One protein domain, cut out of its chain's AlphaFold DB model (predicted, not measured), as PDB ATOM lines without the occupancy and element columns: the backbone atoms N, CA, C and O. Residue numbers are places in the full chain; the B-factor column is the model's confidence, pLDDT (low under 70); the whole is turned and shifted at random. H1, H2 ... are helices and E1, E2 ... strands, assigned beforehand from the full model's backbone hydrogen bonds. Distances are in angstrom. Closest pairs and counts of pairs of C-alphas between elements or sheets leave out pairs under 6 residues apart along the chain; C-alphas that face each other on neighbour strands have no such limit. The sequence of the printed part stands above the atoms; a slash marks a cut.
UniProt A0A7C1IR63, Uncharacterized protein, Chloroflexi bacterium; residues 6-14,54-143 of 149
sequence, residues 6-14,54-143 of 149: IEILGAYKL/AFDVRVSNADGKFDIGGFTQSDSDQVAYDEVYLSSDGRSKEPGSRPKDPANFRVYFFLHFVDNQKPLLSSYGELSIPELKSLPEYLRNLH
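AT A GLANCE: This is residues 6 to 14 and 54 to 143 of the 149 residues of an uncharacterized protein of Chloroflexi bacterium (UniProt A0A7C1IR63). With little regular structure, this is one twisted antiparallel sheet, E1 E2 E4 E3, with long loops around it and a short helix, H1, grazing it. The 99 printed residues, 34 of them in named elements, hold four named strands, then one named helix: mostly strand. The whole is compact, radius of gyration of the C-alphas 12.7 A, spans 34 by 33 by 19 A.

IN THESE COORDINATES: Find C-alpha 6 at (-41.603, -3.820, 50.793); there E1, residues 6 to 13, begins, 20.4 A long, and bends by 55 degrees at residue 9. Next come E2, residues 54 to 60, 19.7 A; E3, 81 to 86, 15.0 A; E4, 105 to 111, 18.9 A. H1, 137 to 142, 8.5 A, ends at (-38.272, -5.419, 29.213).

HOW THE PARTS SIT: Within hydrogen-bond range, find N 9 and O 56, 2.8 A, between E1 and E2; N 57 and O 107, 2.9 A, between E2 and E4; N 84 and O 108, 2.9 A, in the hairpin E3 and E4. Edge strands E1 and E3 are apart. H1, every O i to N i+4 pair within range, only grazes the sheet with residues 139 to 142.

THE WHOLE: The farthest C-alphas, Pro 95 and Gln 117, are 34.4 A apart. Residues 15 to 53 are cut out; C-alphas 14 and 54 are 7.2 A apart. The links E2 to E3, E3 to E4 and E4 to H1 are long. No printed residue is under pLDDT 70.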
ATOM      1  N   ILE A   6     -42.406  -3.485  51.969       98.25
ATOM      2  CA  ILE A   6     -41.603  -3.820  50.793       98.25
ATOM      3  C   ILE A   6     -41.394  -5.338  50.759       98.25
ATOM      4  O   ILE A   6     -41.191  -5.972  51.794       98.25
ATOM      5  N   GLU A   7     -41.482  -5.920  49.569       98.00
ATOM      6  CA  GLU A   7     -41.212  -7.327  49.287       98.00
ATOM      7  C   GLU A   7     -40.282  -7.424  48.073       98.00
ATOM      8  O   GLU A   7     -40.618  -6.931  46.997       98.00
ATOM      9  N   ILE A   8     -39.127  -8.073  48.236       98.25
ATOM     10  CA  ILE A   8     -38.234  -8.396  47.117       98.25
ATOM     11  C   ILE A   8     -38.776  -9.662  46.447       98.25
ATOM     12  O   ILE A   8     -38.717 -10.753  47.012       98.25
ATOM     13  N   LEU A   9     -39.325  -9.509  45.245       98.06
ATOM     14  CA  LEU A   9     -39.856 -10.606  44.434       98.06
ATOM     15  C   LEU A   9     -38.732 -11.390  43.747       98.06
ATOM     16  O   LEU A   9     -38.863 -12.596  43.512       98.06
ATOM     17  N   GLY A  10     -37.621 -10.718  43.445       97.75
ATOM     18  CA  GLY A  10     -36.429 -11.336  42.890       97.75
ATOM     19  C   GLY A  10     -35.195 -10.449  42.990       97.75
ATOM     20  O   GLY A  10     -35.293  -9.224  42.990       97.75
ATOM     21  N   ALA A  11     -34.042 -11.104  43.071       98.38
ATOM     22  CA  ALA A  11     -32.724 -10.503  42.967       98.38
ATOM     23  C   ALA A  11     -31.928 -11.322  41.945       98.38
ATOM     24  O   ALA A  11     -31.901 -12.559  42.017       98.38
ATOM     25  N   TYR A  12     -31.350 -10.651  40.952       97.94
ATOM     26  CA  TYR A  12     -30.835 -11.308  39.758       97.94
ATOM     27  C   TYR A  12     -29.415 -10.881  39.420       97.94
ATOM     28  O   TYR A  12     -29.126  -9.690  39.349       97.94
ATOM     29  N   LYS A  13     -28.556 -11.862  39.135       95.62
ATOM     30  CA  LYS A  13     -27.242 -11.610  38.541       95.62
ATOM     31  C   LYS A  13     -27.408 -11.228  37.082       95.62
ATOM     32  O   LYS A  13     -28.195 -11.846  36.352       95.62
ATOM     33  N   LEU A  14     -26.620 -10.249  36.662       93.12
ATOM     34  CA  LEU A  14     -26.403  -9.978  35.257       93.12
ATOM     35  C   LEU A  14     -25.289 -10.884  34.732       93.12
ATOM     36  O   LEU A  14     -24.281 -11.115  35.390       93.12
ATOM     37  N   ALA A  54     -29.844  -6.912  39.701       98.19
ATOM     38  CA  ALA A  54     -31.157  -6.382  39.382       98.19
ATOM     39  C   ALA A  54     -32.179  -6.813  40.436       98.19
ATOM     40  O   ALA A  54     -32.269  -7.998  40.770       98.19
ATOM     41  N   PHE A  55     -32.978  -5.874  40.927       98.50
ATOM     42  CA  PHE A  55     -34.005  -6.112  41.932       98.50
ATOM     43  C   PHE A  55     -35.390  -5.896  41.352       98.50
ATOM     44  O   PHE A  55     -35.657  -4.896  40.700       98.50
ATOM     45  N   ASP A  56     -36.289  -6.830  41.643       98.44
ATOM     46  CA  ASP A  56     -37.713  -6.724  41.356       98.44
ATOM     47  C   ASP A  56     -38.472  -6.649  42.678       98.44
ATOM     48  O   ASP A  56     -38.430  -7.580  43.489       98.44
ATOM     49  N   VAL A  57     -39.126  -5.517  42.922       98.50
ATOM     50  CA  VAL A  57     -39.631  -5.143  44.240       98.50
ATOM     51  C   VAL A  57     -41.094  -4.744  44.167       98.50
ATOM     52  O   VAL A  57     -41.506  -3.932  43.343       98.50
ATOM     53  N   ARG A  58     -41.894  -5.275  45.093       98.44
ATOM     54  CA  ARG A  58     -43.266  -4.832  45.338       98.44
ATOM     55  C   ARG A  58     -43.316  -3.942  46.567       98.44
ATOM     56  O   ARG A  58     -42.866  -4.325  47.646       98.44
ATOM     57  N   VAL A  59     -43.947  -2.788  46.408       98.19
ATOM     58  CA  VAL A  59     -44.225  -1.836  47.481       98.19
ATOM     59  C   VAL A  59     -45.733  -1.794  47.710       98.19
ATOM     60  O   VAL A  59     -46.522  -1.804  46.766       98.19
ATOM     61  N   SER A  60     -46.160  -1.810  48.970       98.06
ATOM     62  CA  SER A  60     -47.576  -1.778  49.345       98.06
ATOM     63  C   SER A  60     -47.817  -0.827  50.502       98.06
ATOM     64  O   SER A  60     -47.050  -0.810  51.466       98.06
ATOM     65  N   ASN A  61     -48.924  -0.088  50.434       97.44
ATOM     66  CA  ASN A  61     -49.274   0.981  51.372       97.44
ATOM     67  C   ASN A  61     -48.132   1.988  51.587       97.44
ATOM     68  O   ASN A  61     -47.886   2.390  52.724       97.44
ATOM     69  N   ALA A  62     -47.411   2.351  50.522       97.25
ATOM     70  CA  ALA A  62     -46.393   3.388  50.596       97.25
ATOM     71  C   ALA A  62     -46.998   4.704  51.100       97.25
ATOM     72  O   ALA A  62     -48.131   5.072  50.777       97.25
ATOM     73  N   ASP A  63     -46.220   5.398  51.915       96.00
ATOM     74  CA  ASP A  63     -46.515   6.722  52.439       96.00
ATOM     75  C   ASP A  63     -45.469   7.729  51.935       96.00
ATOM     76  O   ASP A  63     -44.556   7.387  51.185       96.00
ATOM     77  N   GLY A  64     -45.577   8.990  52.361       93.38
ATOM     78  CA  GLY A  64     -44.657  10.053  51.941       93.38
ATOM     79  C   GLY A  64     -43.199   9.879  52.391       93.38
ATOM     80  O   GLY A  64     -42.399  10.771  52.133       93.38
ATOM     81  N   LYS A  65     -42.854   8.786  53.087       95.50
ATOM     82  CA  LYS A  65     -41.473   8.445  53.452       95.50
ATOM     83  C   LYS A  65     -40.814   7.495  52.457       95.50
ATOM     84  O   LYS A  65     -39.609   7.285  52.571       95.50
ATOM     85  N   PHE A  66     -41.577   6.880  51.549       96.75
ATOM     86  CA  PHE A  66     -40.991   6.011  50.536       96.75
ATOM     87  C   PHE A  66     -40.008   6.806  49.674       96.75
ATOM     88  O   PHE A  66     -40.363   7.850  49.127       96.75
ATOM     89  N   ASP A  67     -38.799   6.278  49.540       96.19
ATOM     90  CA  ASP A  67     -37.750   6.823  48.697       96.19
ATOM     91  C   ASP A  67     -37.032   5.666  48.000       96.19
ATOM     92  O   ASP A  67     -36.511   4.762  48.657       96.19
ATOM     93  N   ILE A  68     -37.022   5.687  46.667       95.56
ATOM     94  CA  ILE A  68     -36.313   4.691  45.858       95.56
ATOM     95  C   ILE A  68     -34.793   4.819  46.045       95.56
ATOM     96  O   ILE A  68     -34.094   3.810  46.068       95.56
ATOM     97  N   GLY A  69     -34.289   6.032  46.302       95.06
ATOM     98  CA  GLY A  69     -32.889   6.263  46.658       95.06
ATOM     99  C   GLY A  69     -32.519   5.709  48.037       95.06
ATOM    100  O   GLY A  69     -31.342   5.591  48.360       95.06
ATOM    101  N   GLY A  70     -33.512   5.313  48.842       95.81
ATOM    102  CA  GLY A  70     -33.301   4.659  50.130       95.81
ATOM    103  C   GLY A  70     -32.842   3.202  50.023       95.81
ATOM    104  O   GLY A  70     -32.464   2.629  51.046       95.81
ATOM    105  N   PHE A  71     -32.883   2.592  48.831       97.81
ATOM    106  CA  PHE A  71     -32.336   1.255  48.595       97.81
ATOM    107  C   PHE A  71     -30.808   1.293  48.500       97.81
ATOM    108  O   PHE A  71     -30.265   1.747  47.499       97.81
ATOM    109  N   THR A  72     -30.122   0.806  49.537       97.44
ATOM    110  CA  THR A  72     -28.648   0.843  49.651       97.44
ATOM    111  C   THR A  72     -28.122  -0.238  50.615       97.44
ATOM    112  O   THR A  72     -28.903  -1.029  51.144       97.44
ATOM    113  N   GLN A  73     -26.815  -0.286  50.884       97.12
ATOM    114  CA  GLN A  73     -26.202  -1.108  51.938       97.12
ATOM    115  C   GLN A  73     -25.371  -0.226  52.881       97.12
ATOM    116  O   GLN A  73     -24.868   0.811  52.473       97.12
ATOM    117  N   SER A  74     -25.212  -0.628  54.147       91.12
ATOM    118  CA  SER A  74     -24.644   0.209  55.228       91.12
ATOM    119  C   SER A  74     -23.252   0.801  54.968       91.12
ATOM    120  O   SER A  74     -22.908   1.805  55.583       91.12
ATOM    121  N   ASP A  75     -22.474   0.190  54.074       89.62
ATOM    122  CA  ASP A  75     -21.106   0.594  53.722       89.62
ATOM    123  C   ASP A  75     -20.972   0.927  52.226       89.62
ATOM    124  O   ASP A  75     -19.883   0.830  51.663       89.62
ATOM    125  N   SER A  76     -22.086   1.246  51.566       92.06
ATOM    126  CA  SER A  76     -22.152   1.540  50.138       92.06
ATOM    127  C   SER A  76     -22.742   2.927  49.914       92.06
ATOM    128  O   SER A  76     -23.691   3.326  50.584       92.06
ATOM    129  N   ASP A  77     -22.177   3.668  48.969       91.94
ATOM    130  CA  ASP A  77     -22.751   4.907  48.437       91.94
ATOM    131  C   ASP A  77     -23.696   4.646  47.253       91.94
ATOM    132  O   ASP A  77     -24.309   5.574  46.725       91.94
ATOM    133  N   GLN A  78     -23.833   3.380  46.853       94.62
ATOM    134  CA  GLN A  78     -24.681   2.976  45.745       94.62
ATOM    135  C   GLN A  78     -26.153   3.042  46.144       94.62
ATOM    136  O   GLN A  78     -26.556   2.631  47.240       94.62
ATOM    137  N   VAL A  79     -26.956   3.532  45.206       95.88
ATOM    138  CA  VAL A  79     -28.414   3.622  45.296       95.88
ATOM    139  C   VAL A  79     -29.044   2.971  44.071       95.88
ATOM    140  O   VAL A  79     -28.346   2.646  43.108       95.88
ATOM    141  N   ALA A  80     -30.360   2.765  44.108       96.69
ATOM    142  CA  ALA A  80     -31.105   2.266  42.957       96.69
ATOM    143  C   ALA A  80     -30.780   3.077  41.687       96.69
ATOM    144  O   ALA A  80     -30.864   4.305  41.685       96.69
ATOM    145  N   TYR A  81     -30.403   2.363  40.628       95.94
ATOM    146  CA  TYR A  81     -30.026   2.892  39.324       95.94
ATOM    147  C   TYR A  81     -31.003   2.412  38.246       95.94
ATOM    148  O   TYR A  81     -31.411   1.244  38.254       95.94
ATOM    149  N   ASP A  82     -31.331   3.318  37.317       95.19
ATOM    150  CA  ASP A  82     -32.213   3.093  36.161       95.19
ATOM    151  C   ASP A  82     -33.538   2.435  36.584       95.19
ATOM    152  O   ASP A  82     -33.895   1.333  36.168       95.19
ATOM    153  N   GLU A  83     -34.250   3.071  37.522       96.31
ATOM    154  CA  GLU A  83     -35.505   2.535  38.030       96.31
ATOM    155  C   GLU A  83     -36.653   2.649  37.018       96.31
ATOM    156  O   GLU A  83     -36.897   3.680  36.385       96.31
ATOM    157  N   VAL A  84     -37.452   1.585  36.927       97.38
ATOM    158  CA  VAL A  84     -38.687   1.560  36.143       97.38
ATOM    159  C   VAL A  84     -39.836   0.983  36.948       97.38
ATOM    160  O   VAL A  84     -39.709  -0.025  37.644       97.38
ATOM    161  N   TYR A  85     -41.006   1.597  36.806       98.06
ATOM    162  CA  TYR A  85     -42.239   1.061  37.369       98.06
ATOM    163  C   TYR A  85     -42.825   0.009  36.433       98.06
ATOM    164  O   TYR A  85     -42.845   0.179  35.212       98.06
ATOM    165  N   LEU A  86     -43.292  -1.095  37.008       98.00
ATOM    166  CA  LEU A  86     -43.842  -2.232  36.283       98.00
ATOM    167  C   LEU A  86     -45.328  -2.417  36.592       98.00
ATOM    168  O   LEU A  86     -45.807  -2.062  37.669       98.00
ATOM    169  N   SER A  87     -46.046  -3.064  35.672       97.00
ATOM    170  CA  SER A  87     -47.369  -3.621  35.957       97.00
ATOM    171  C   SER A  87     -47.318  -4.575  37.157       97.00
ATOM    172  O   SER A  87     -46.279  -5.148  37.489       97.00
ATOM    173  N   SER A  88     -48.460  -4.800  37.812       95.38
ATOM    174  CA  SER A  88     -48.544  -5.646  39.014       95.38
ATOM    175  C   SER A  88     -48.008  -7.075  38.809       95.38
ATOM    176  O   SER A  88     -47.423  -7.662  39.729       95.38
ATOM    177  N   ASP A  89     -48.148  -7.611  37.592       95.19
ATOM    178  CA  ASP A  89     -47.620  -8.907  37.153       95.19
ATOM    179  C   ASP A  89     -46.138  -8.878  36.729       95.19
ATOM    180  O   ASP A  89     -45.514  -9.937  36.636       95.19
ATOM    181  N   GLY A  90     -45.538  -7.694  36.568       96.06
ATOM    182  CA  GLY A  90     -44.134  -7.499  36.194       96.06
ATOM    183  C   GLY A  90     -43.833  -7.754  34.718       96.06
ATOM    184  O   GLY A  90     -42.675  -7.953  34.360       96.06
ATOM    185  N   ARG A  91     -44.856  -7.822  33.856       96.69
ATOM    186  CA  ARG A  91     -44.695  -8.170  32.433       96.69
ATOM    187  C   ARG A  91     -44.603  -6.965  31.501       96.69
ATOM    188  O   ARG A  91     -44.262  -7.137  30.335       96.69
ATOM    189  N   SER A  92     -44.898  -5.764  31.991       97.06
ATOM    190  CA  SER A  92     -44.853  -4.532  31.200       97.06
ATOM    191  C   SER A  92     -44.381  -3.349  32.040       97.06
ATOM    192  O   SER A  92     -44.561  -3.346  33.258       97.06
ATOM    193  N   LYS A  93     -43.790  -2.343  31.389       97.25
ATOM    194  CA  LYS A  93     -43.458  -1.063  32.022       97.25
ATOM    195  C   LYS A  93     -44.709  -0.208  32.149       97.25
ATOM    196  O   LYS A  93     -45.528  -0.145  31.229       97.25
ATOM    197  N   GLU A  94     -44.837   0.486  33.267       96.44
ATOM    198  CA  GLU A  94     -45.793   1.575  33.364       96.44
ATOM    199  C   GLU A  94     -45.294   2.784  32.554       96.44
ATOM    200  O   GLU A  94     -44.093   3.035  32.478       96.44
ATOM    201  N   PRO A  95     -46.197   3.540  31.912       91.81
ATOM    202  CA  PRO A  95     -45.838   4.795  31.271       91.81
ATOM    203  C   PRO A  95     -45.478   5.869  32.309       91.81
ATOM    204  O   PRO A  95     -46.268   6.148  33.210       91.81
ATOM    205  N   GLY A  96     -44.344   6.539  32.100       90.81
ATOM    206  CA  GLY A  96     -43.904   7.692  32.889       90.81
ATOM    207  C   GLY A  96     -42.841   7.362  33.940       90.81
ATOM    208  O   GLY A  96     -42.433   6.219  34.102       90.81
ATOM    209  N   SER A  97     -42.389   8.396  34.650       89.94
ATOM    210  CA  SER A  97     -41.340   8.318  35.680       89.94
ATOM    211  C   SER A  97     -41.888   8.180  37.104       89.94
ATOM    212  O   SER A  97     -41.186   8.443  38.074       89.94
ATOM    213  N   ARG A  98     -43.175   7.847  37.252       93.00
ATOM    214  CA  ARG A  98     -43.862   7.700  38.542       93.00
ATOM    215  C   ARG A  98     -44.844   6.533  38.471       93.00
ATOM    216  O   ARG A  98     -45.401   6.306  37.395       93.00
ATOM    217  N   PRO A  99     -45.107   5.843  39.593       95.19
ATOM    218  CA  PRO A  99     -46.071   4.756  39.610       95.19
ATOM    219  C   PRO A  99     -47.490   5.292  39.393       95.19
ATOM    220  O   PRO A  99     -47.839   6.374  39.874       95.19
ATOM    221  N   LYS A 100     -48.333   4.510  38.716       94.88
ATOM    222  CA  LYS A 100     -49.760   4.828  38.540       94.88
ATOM    223  C   LYS A 100     -50.521   4.877  39.863       94.88
ATOM    224  O   LYS A 100     -51.375   5.743  40.034       94.88
ATOM    225  N   ASP A 101     -50.218   3.953  40.773       96.31
ATOM    226  CA  ASP A 101     -50.692   3.964  42.158       96.31
ATOM    227  C   ASP A 101     -49.498   4.227  43.093       96.31
ATOM    228  O   ASP A 101     -48.716   3.313  43.362       96.31
ATOM    229  N   PRO A 102     -49.343   5.460  43.613       95.56
ATOM    230  CA  PRO A 102     -48.262   5.811  44.531       95.56
ATOM    231  C   PRO A 102     -48.256   5.032  45.847       95.56
ATOM    232  O   PRO A 102     -47.238   5.041  46.529       95.56
ATOM    233  N   ALA A 103     -49.360   4.378  46.222       96.62
ATOM    234  CA  ALA A 103     -49.424   3.558  47.425       96.62
ATOM    235  C   ALA A 103     -49.054   2.091  47.155       96.62
ATOM    236  O   ALA A 103     -48.547   1.425  48.057       96.62
ATOM    237  N   ASN A 104     -49.306   1.569  45.951       97.88
ATOM    238  CA  ASN A 104     -49.066   0.162  45.617       97.88
ATOM    239  C   ASN A 104     -48.507   0.020  44.207       97.88
ATOM    240  O   ASN A 104     -49.226   0.134  43.217       97.88
ATOM    241  N   PHE A 105     -47.227  -0.309  44.113       98.25
ATOM    242  CA  PHE A 105     -46.549  -0.408  42.831       98.25
ATOM    243  C   PHE A 105     -45.472  -1.482  42.859       98.25
ATOM    244  O   PHE A 105     -45.076  -1.996  43.910       98.25
ATOM    245  N   ARG A 106     -45.016  -1.838  41.664       98.19
ATOM    246  CA  ARG A 106     -43.865  -2.703  41.450       98.19
ATOM    247  C   ARG A 106     -42.784  -1.882  40.772       98.19
ATOM    248  O   ARG A 106     -43.086  -1.124  39.854       98.19
ATOM    249  N   VAL A 107     -41.556  -2.008  41.240       98.25
ATOM    250  CA  VAL A 107     -40.403  -1.292  40.702       98.25
ATOM    251  C   VAL A 107     -39.288  -2.286  40.430       98.25
ATOM    252  O   VAL A 107     -39.105  -3.245  41.180       98.25
ATOM    253  N   TYR A 108     -38.582  -2.065  39.333       98.44
ATOM    254  CA  TYR A 108     -37.404  -2.817  38.948       98.44
ATOM    255  C   TYR A 108     -36.247  -1.845  38.747       98.44
ATOM    256  O   TYR A 108     -36.444  -0.796  38.141       98.44
ATOM    257  N   PHE A 109     -35.084  -2.165  39.301       98.00
ATOM    258  CA  PHE A 109     -33.902  -1.304  39.280       98.00
ATOM    259  C   PHE A 109     -32.632  -2.145  39.414       98.00
ATOM    260  O   PHE A 109     -32.693  -3.335  39.738       98.00
ATOM    261  N   PHE A 110     -31.480  -1.518  39.207       97.81
ATOM    262  CA  PHE A 110     -30.170  -2.131  39.400       97.81
ATOM    263  C   PHE A 110     -29.448  -1.502  40.587       97.81
ATOM    264  O   PHE A 110     -29.682  -0.346  40.930       97.81
ATOM    265  N   LEU A 111     -28.567  -2.263  41.222       96.81
ATOM    266  CA  LEU A 111     -27.676  -1.763  42.260       96.81
ATOM    267  C   LEU A 111     -26.281  -2.333  42.010       96.81
ATOM    268  O   LEU A 111     -26.139  -3.533  41.761       96.81
ATOM    269  N   HIS A 112     -25.269  -1.471  42.046       95.06
ATOM    270  CA  HIS A 112     -23.871  -1.848  41.850       95.06
ATOM    271  C   HIS A 112     -23.235  -2.292  43.174       95.06
ATOM    272  O   HIS A 112     -23.691  -1.900  44.251       95.06
ATOM    273  N   PHE A 113     -22.170  -3.095  43.091       94.00
ATOM    274  CA  PHE A 113     -21.347  -3.510  44.233       94.00
ATOM    275  C   PHE A 113     -22.124  -4.182  45.376       94.00
ATOM    276  O   PHE A 113     -21.823  -3.979  46.551       94.00
ATOM    277  N   VAL A 114     -23.127  -4.999  45.039       95.19
ATOM    278  CA  VAL A 114     -23.992  -5.631  46.043       95.19
ATOM    279  C   VAL A 114     -23.284  -6.784  46.749       95.19
ATOM    280  O   VAL A 114     -22.900  -7.780  46.134       95.19
ATOM    281  N   ASP A 115     -23.211  -6.698  48.076       94.56
ATOM    282  CA  ASP A 115     -22.840  -7.814  48.942       94.56
ATOM    283  C   ASP A 115     -24.091  -8.604  49.349       94.56
ATOM    284  O   ASP A 115     -24.886  -8.176  50.187       94.56
ATOM    285  N   ASN A 116     -24.254  -9.801  48.786       91.38
ATOM    286  CA  ASN A 116     -25.424 -10.653  49.035       91.38
ATOM    287  C   ASN A 116     -25.485 -11.250  50.449       91.38
ATOM    288  O   ASN A 116     -26.470 -11.906  50.783       91.38
ATOM    289  N   GLN A 117     -24.443 -11.078  51.267       92.69
ATOM    290  CA  GLN A 117     -24.452 -11.477  52.678       92.69
ATOM    291  C   GLN A 117     -24.972 -10.366  53.598       92.69
ATOM    292  O   GLN A 117     -25.218 -10.614  54.781       92.69
ATOM    293  N   LYS A 118     -25.163  -9.150  53.075       95.25
ATOM    294  CA  LYS A 118     -25.685  -8.002  53.818       95.25
ATOM    295  C   LYS A 118     -27.138  -7.713  53.426       95.25
ATOM    296  O   LYS A 118     -27.531  -7.945  52.282       95.25
ATOM    297  N   PRO A 119     -27.964  -7.197  54.354       96.94
ATOM    298  CA  PRO A 119     -29.309  -6.765  54.010       96.94
ATOM    299  C   PRO A 119     -29.274  -5.558  53.066       96.94
ATOM    300  O   PRO A 119     -28.314  -4.787  53.040       96.94
ATOM    301  N   LEU A 120     -30.363  -5.384  52.326       97.50
ATOM    302  CA  LEU A 120     -30.670  -4.145  51.628       97.50
ATOM    303  C   LEU A 120     -31.410  -3.219  52.601       97.50
ATOM    304  O   LEU A 120     -32.367  -3.629  53.260       97.50
ATOM    305  N   LEU A 121     -30.972  -1.975  52.713       97.88
ATOM    306  CA  LEU A 121     -31.671  -0.934  53.456       97.88
ATOM    307  C   LEU A 121     -32.802  -0.360  52.598       97.88
ATOM    308  O   LEU A 121     -32.771  -0.446  51.378       97.88
ATOM    309  N   SER A 122     -33.826   0.189  53.241       97.31
ATOM    310  CA  SER A 122     -34.924   0.904  52.588       97.31
ATOM    311  C   SER A 122     -35.505   1.942  53.543       97.31
ATOM    312  O   SER A 122     -35.250   1.897  54.752       97.31
ATOM    313  N   SER A 123     -36.401   2.802  53.051       96.06
ATOM    314  CA  SER A 123     -37.151   3.748  53.894       96.06
ATOM    315  C   SER A 123     -37.971   3.094  55.015       96.06
ATOM    316  O   SER A 123     -38.414   3.781  55.937       96.06
ATOM    317  N   TYR A 124     -38.202   1.777  54.951       96.81
ATOM    318  CA  TYR A 124     -38.995   1.022  55.927       96.81
ATOM    319  C   TYR A 124     -38.182   0.013  56.748       96.81
ATOM    320  O   TYR A 124     -38.771  -0.749  57.520       96.81
ATOM    321  N   GLY A 125     -36.851   0.048  56.637       96.38
ATOM    322  CA  GLY A 125     -35.923  -0.808  57.372       96.38
ATOM    323  C   GLY A 125     -35.187  -1.803  56.480       96.38
ATOM    324  O   GLY A 125     -35.147  -1.657  55.257       96.38
ATOM    325  N   GLU A 126     -34.590  -2.803  57.118       97.69
ATOM    326  CA  GLU A 126     -33.772  -3.823  56.466       97.69
ATOM    327  C   GLU A 126     -34.615  -4.876  55.738       97.69
ATOM    328  O   GLU A 126     -35.668  -5.311  56.213       97.69
ATOM    329  N   LEU A 127     -34.107  -5.318  54.592       97.69
ATOM    330  CA  LEU A 127     -34.689  -6.335  53.731       97.69
ATOM    331  C   LEU A 127     -33.630  -7.402  53.461       97.69
ATOM    332  O   LEU A 127     -32.555  -7.110  52.939       97.69
ATOM    333  N   SER A 128     -33.926  -8.656  53.794       96.69
ATOM    334  CA  SER A 128     -33.051  -9.765  53.414       96.69
ATOM    335  C   SER A 128     -33.083  -9.956  51.899       96.69
ATOM    336  O   SER A 128     -34.159 -10.083  51.310       96.69
ATOM    337  N   ILE A 129     -31.905 -10.003  51.278       97.00
ATOM    338  CA  ILE A 129     -31.768 -10.290  49.851       97.00
ATOM    339  C   ILE A 129     -32.013 -11.795  49.647       97.00
ATOM    340  O   ILE A 129     -31.378 -12.611  50.323       97.00
ATOM    341  N   PRO A 130     -32.955 -12.201  48.776       96.31
ATOM    342  CA  PRO A 130     -33.148 -13.610  48.460       96.31
ATOM    343  C   PRO A 130     -31.938 -14.163  47.699       96.31
ATOM    344  O   PRO A 130     -31.124 -13.414  47.166       96.31
ATOM    345  N   GLU A 131     -31.841 -15.488  47.588       96.44
ATOM    346  CA  GLU A 131     -30.809 -16.111  46.757       96.44
ATOM    347  C   GLU A 131     -30.836 -15.543  45.331       96.44
ATOM    348  O   GLU A 131     -31.893 -15.491  44.685       96.44
ATOM    349  N   LEU A 132     -29.660 -15.130  44.855       97.06
ATOM    350  CA  LEU A 132     -29.516 -14.572  43.524       97.06
ATOM    351  C   LEU A 132     -29.762 -15.626  42.444       97.06
ATOM    352  O   LEU A 132     -29.191 -16.716  42.473       97.06
ATOM    353  N   LYS A 133     -30.549 -15.252  41.437       97.06
ATOM    354  CA  LYS A 133     -30.883 -16.097  40.278       97.06
ATOM    355  C   LYS A 133     -30.359 -15.468  38.988       97.06
ATOM    356  O   LYS A 133     -30.072 -14.276  38.961       97.06
ATOM    357  N   SER A 134     -30.272 -16.226  37.899       95.94
ATOM    358  CA  SER A 134     -30.024 -15.622  36.582       95.94
ATOM    359  C   SER A 134     -31.201 -14.724  36.185       95.94
ATOM    360  O   SER A 134     -32.363 -15.077  36.425       95.94
ATOM    361  N   LEU A 135     -30.910 -13.565  35.585       96.38
ATOM    362  CA  LEU A 135     -31.940 -12.627  35.132       96.38
ATOM    363  C   LEU A 135     -32.853 -13.283  34.078       96.38
ATOM    364  O   LEU A 135     -32.361 -13.670  33.012       96.38
ATOM    365  N   PRO A 136     -34.177 -13.371  34.322       95.69
ATOM    366  CA  PRO A 136     -35.109 -13.919  33.350       95.69
ATOM    367  C   PRO A 136     -35.099 -13.134  32.037       95.69
ATOM    368  O   PRO A 136     -35.128 -11.902  32.041       95.69
ATOM    369  N   GLU A 137     -35.154 -13.847  30.913       94.88
ATOM    370  CA  GLU A 137     -35.102 -13.257  29.569       94.88
ATOM    371  C   GLU A 137     -36.164 -12.168  29.357       94.88
ATOM    372  O   GLU A 137     -35.882 -11.116  28.792       94.88
ATOM    373  N   TYR A 138     -37.377 -12.366  29.882       94.75
ATOM    374  CA  TYR A 138     -38.436 -11.369  29.751       94.75
ATOM    375  C   TYR A 138     -38.115 -10.056  30.481       94.75
ATOM    376  O   TYR A 138     -38.458  -9.002  29.959       94.75
ATOM    377  N   LEU A 139     -37.454 -10.092  31.649       96.06
ATOM    378  CA  LEU A 139     -37.027  -8.874  32.353       96.06
ATOM    379  C   LEU A 139     -35.844  -8.228  31.638       96.06
ATOM    380  O   LEU A 139     -35.847  -7.015  31.454       96.06
ATOM    381  N   ARG A 140     -34.895  -9.042  31.156       95.12
ATOM    382  CA  ARG A 140     -33.766  -8.576  30.338       95.12
ATOM    383  C   ARG A 140     -34.238  -7.810  29.101       95.12
ATOM    384  O   ARG A 140     -33.691  -6.759  28.793       95.12
ATOM    385  N   ASN A 141     -35.270  -8.308  28.422       94.62
ATOM    386  CA  ASN A 141     -35.846  -7.658  27.244       94.62
ATOM    387  C   ASN A 141     -36.725  -6.455  27.610       94.62
ATOM    388  O   ASN A 141     -36.800  -5.492  26.850       94.62
ATOM    389  N   LEU A 142     -37.407  -6.504  28.758       95.94
ATOM    390  CA  LEU A 142     -38.272  -5.419  29.213       95.94
ATOM    391  C   LEU A 142     -37.458  -4.184  29.607       95.94
ATOM    392  O   LEU A 142     -37.819  -3.060  29.242       95.94
ATOM    393  N   HIS A 143     -36.371  -4.384  30.349       95.88
ATOM    394  CA  HIS A 143     -35.446  -3.334  30.745       95.88
ATOM    395  C   HIS A 143     -34.009  -3.869  30.799       95.88
ATOM    396  O   HIS A 143     -33.590  -4.403  31.830       95.88
TER     397      HIS A 143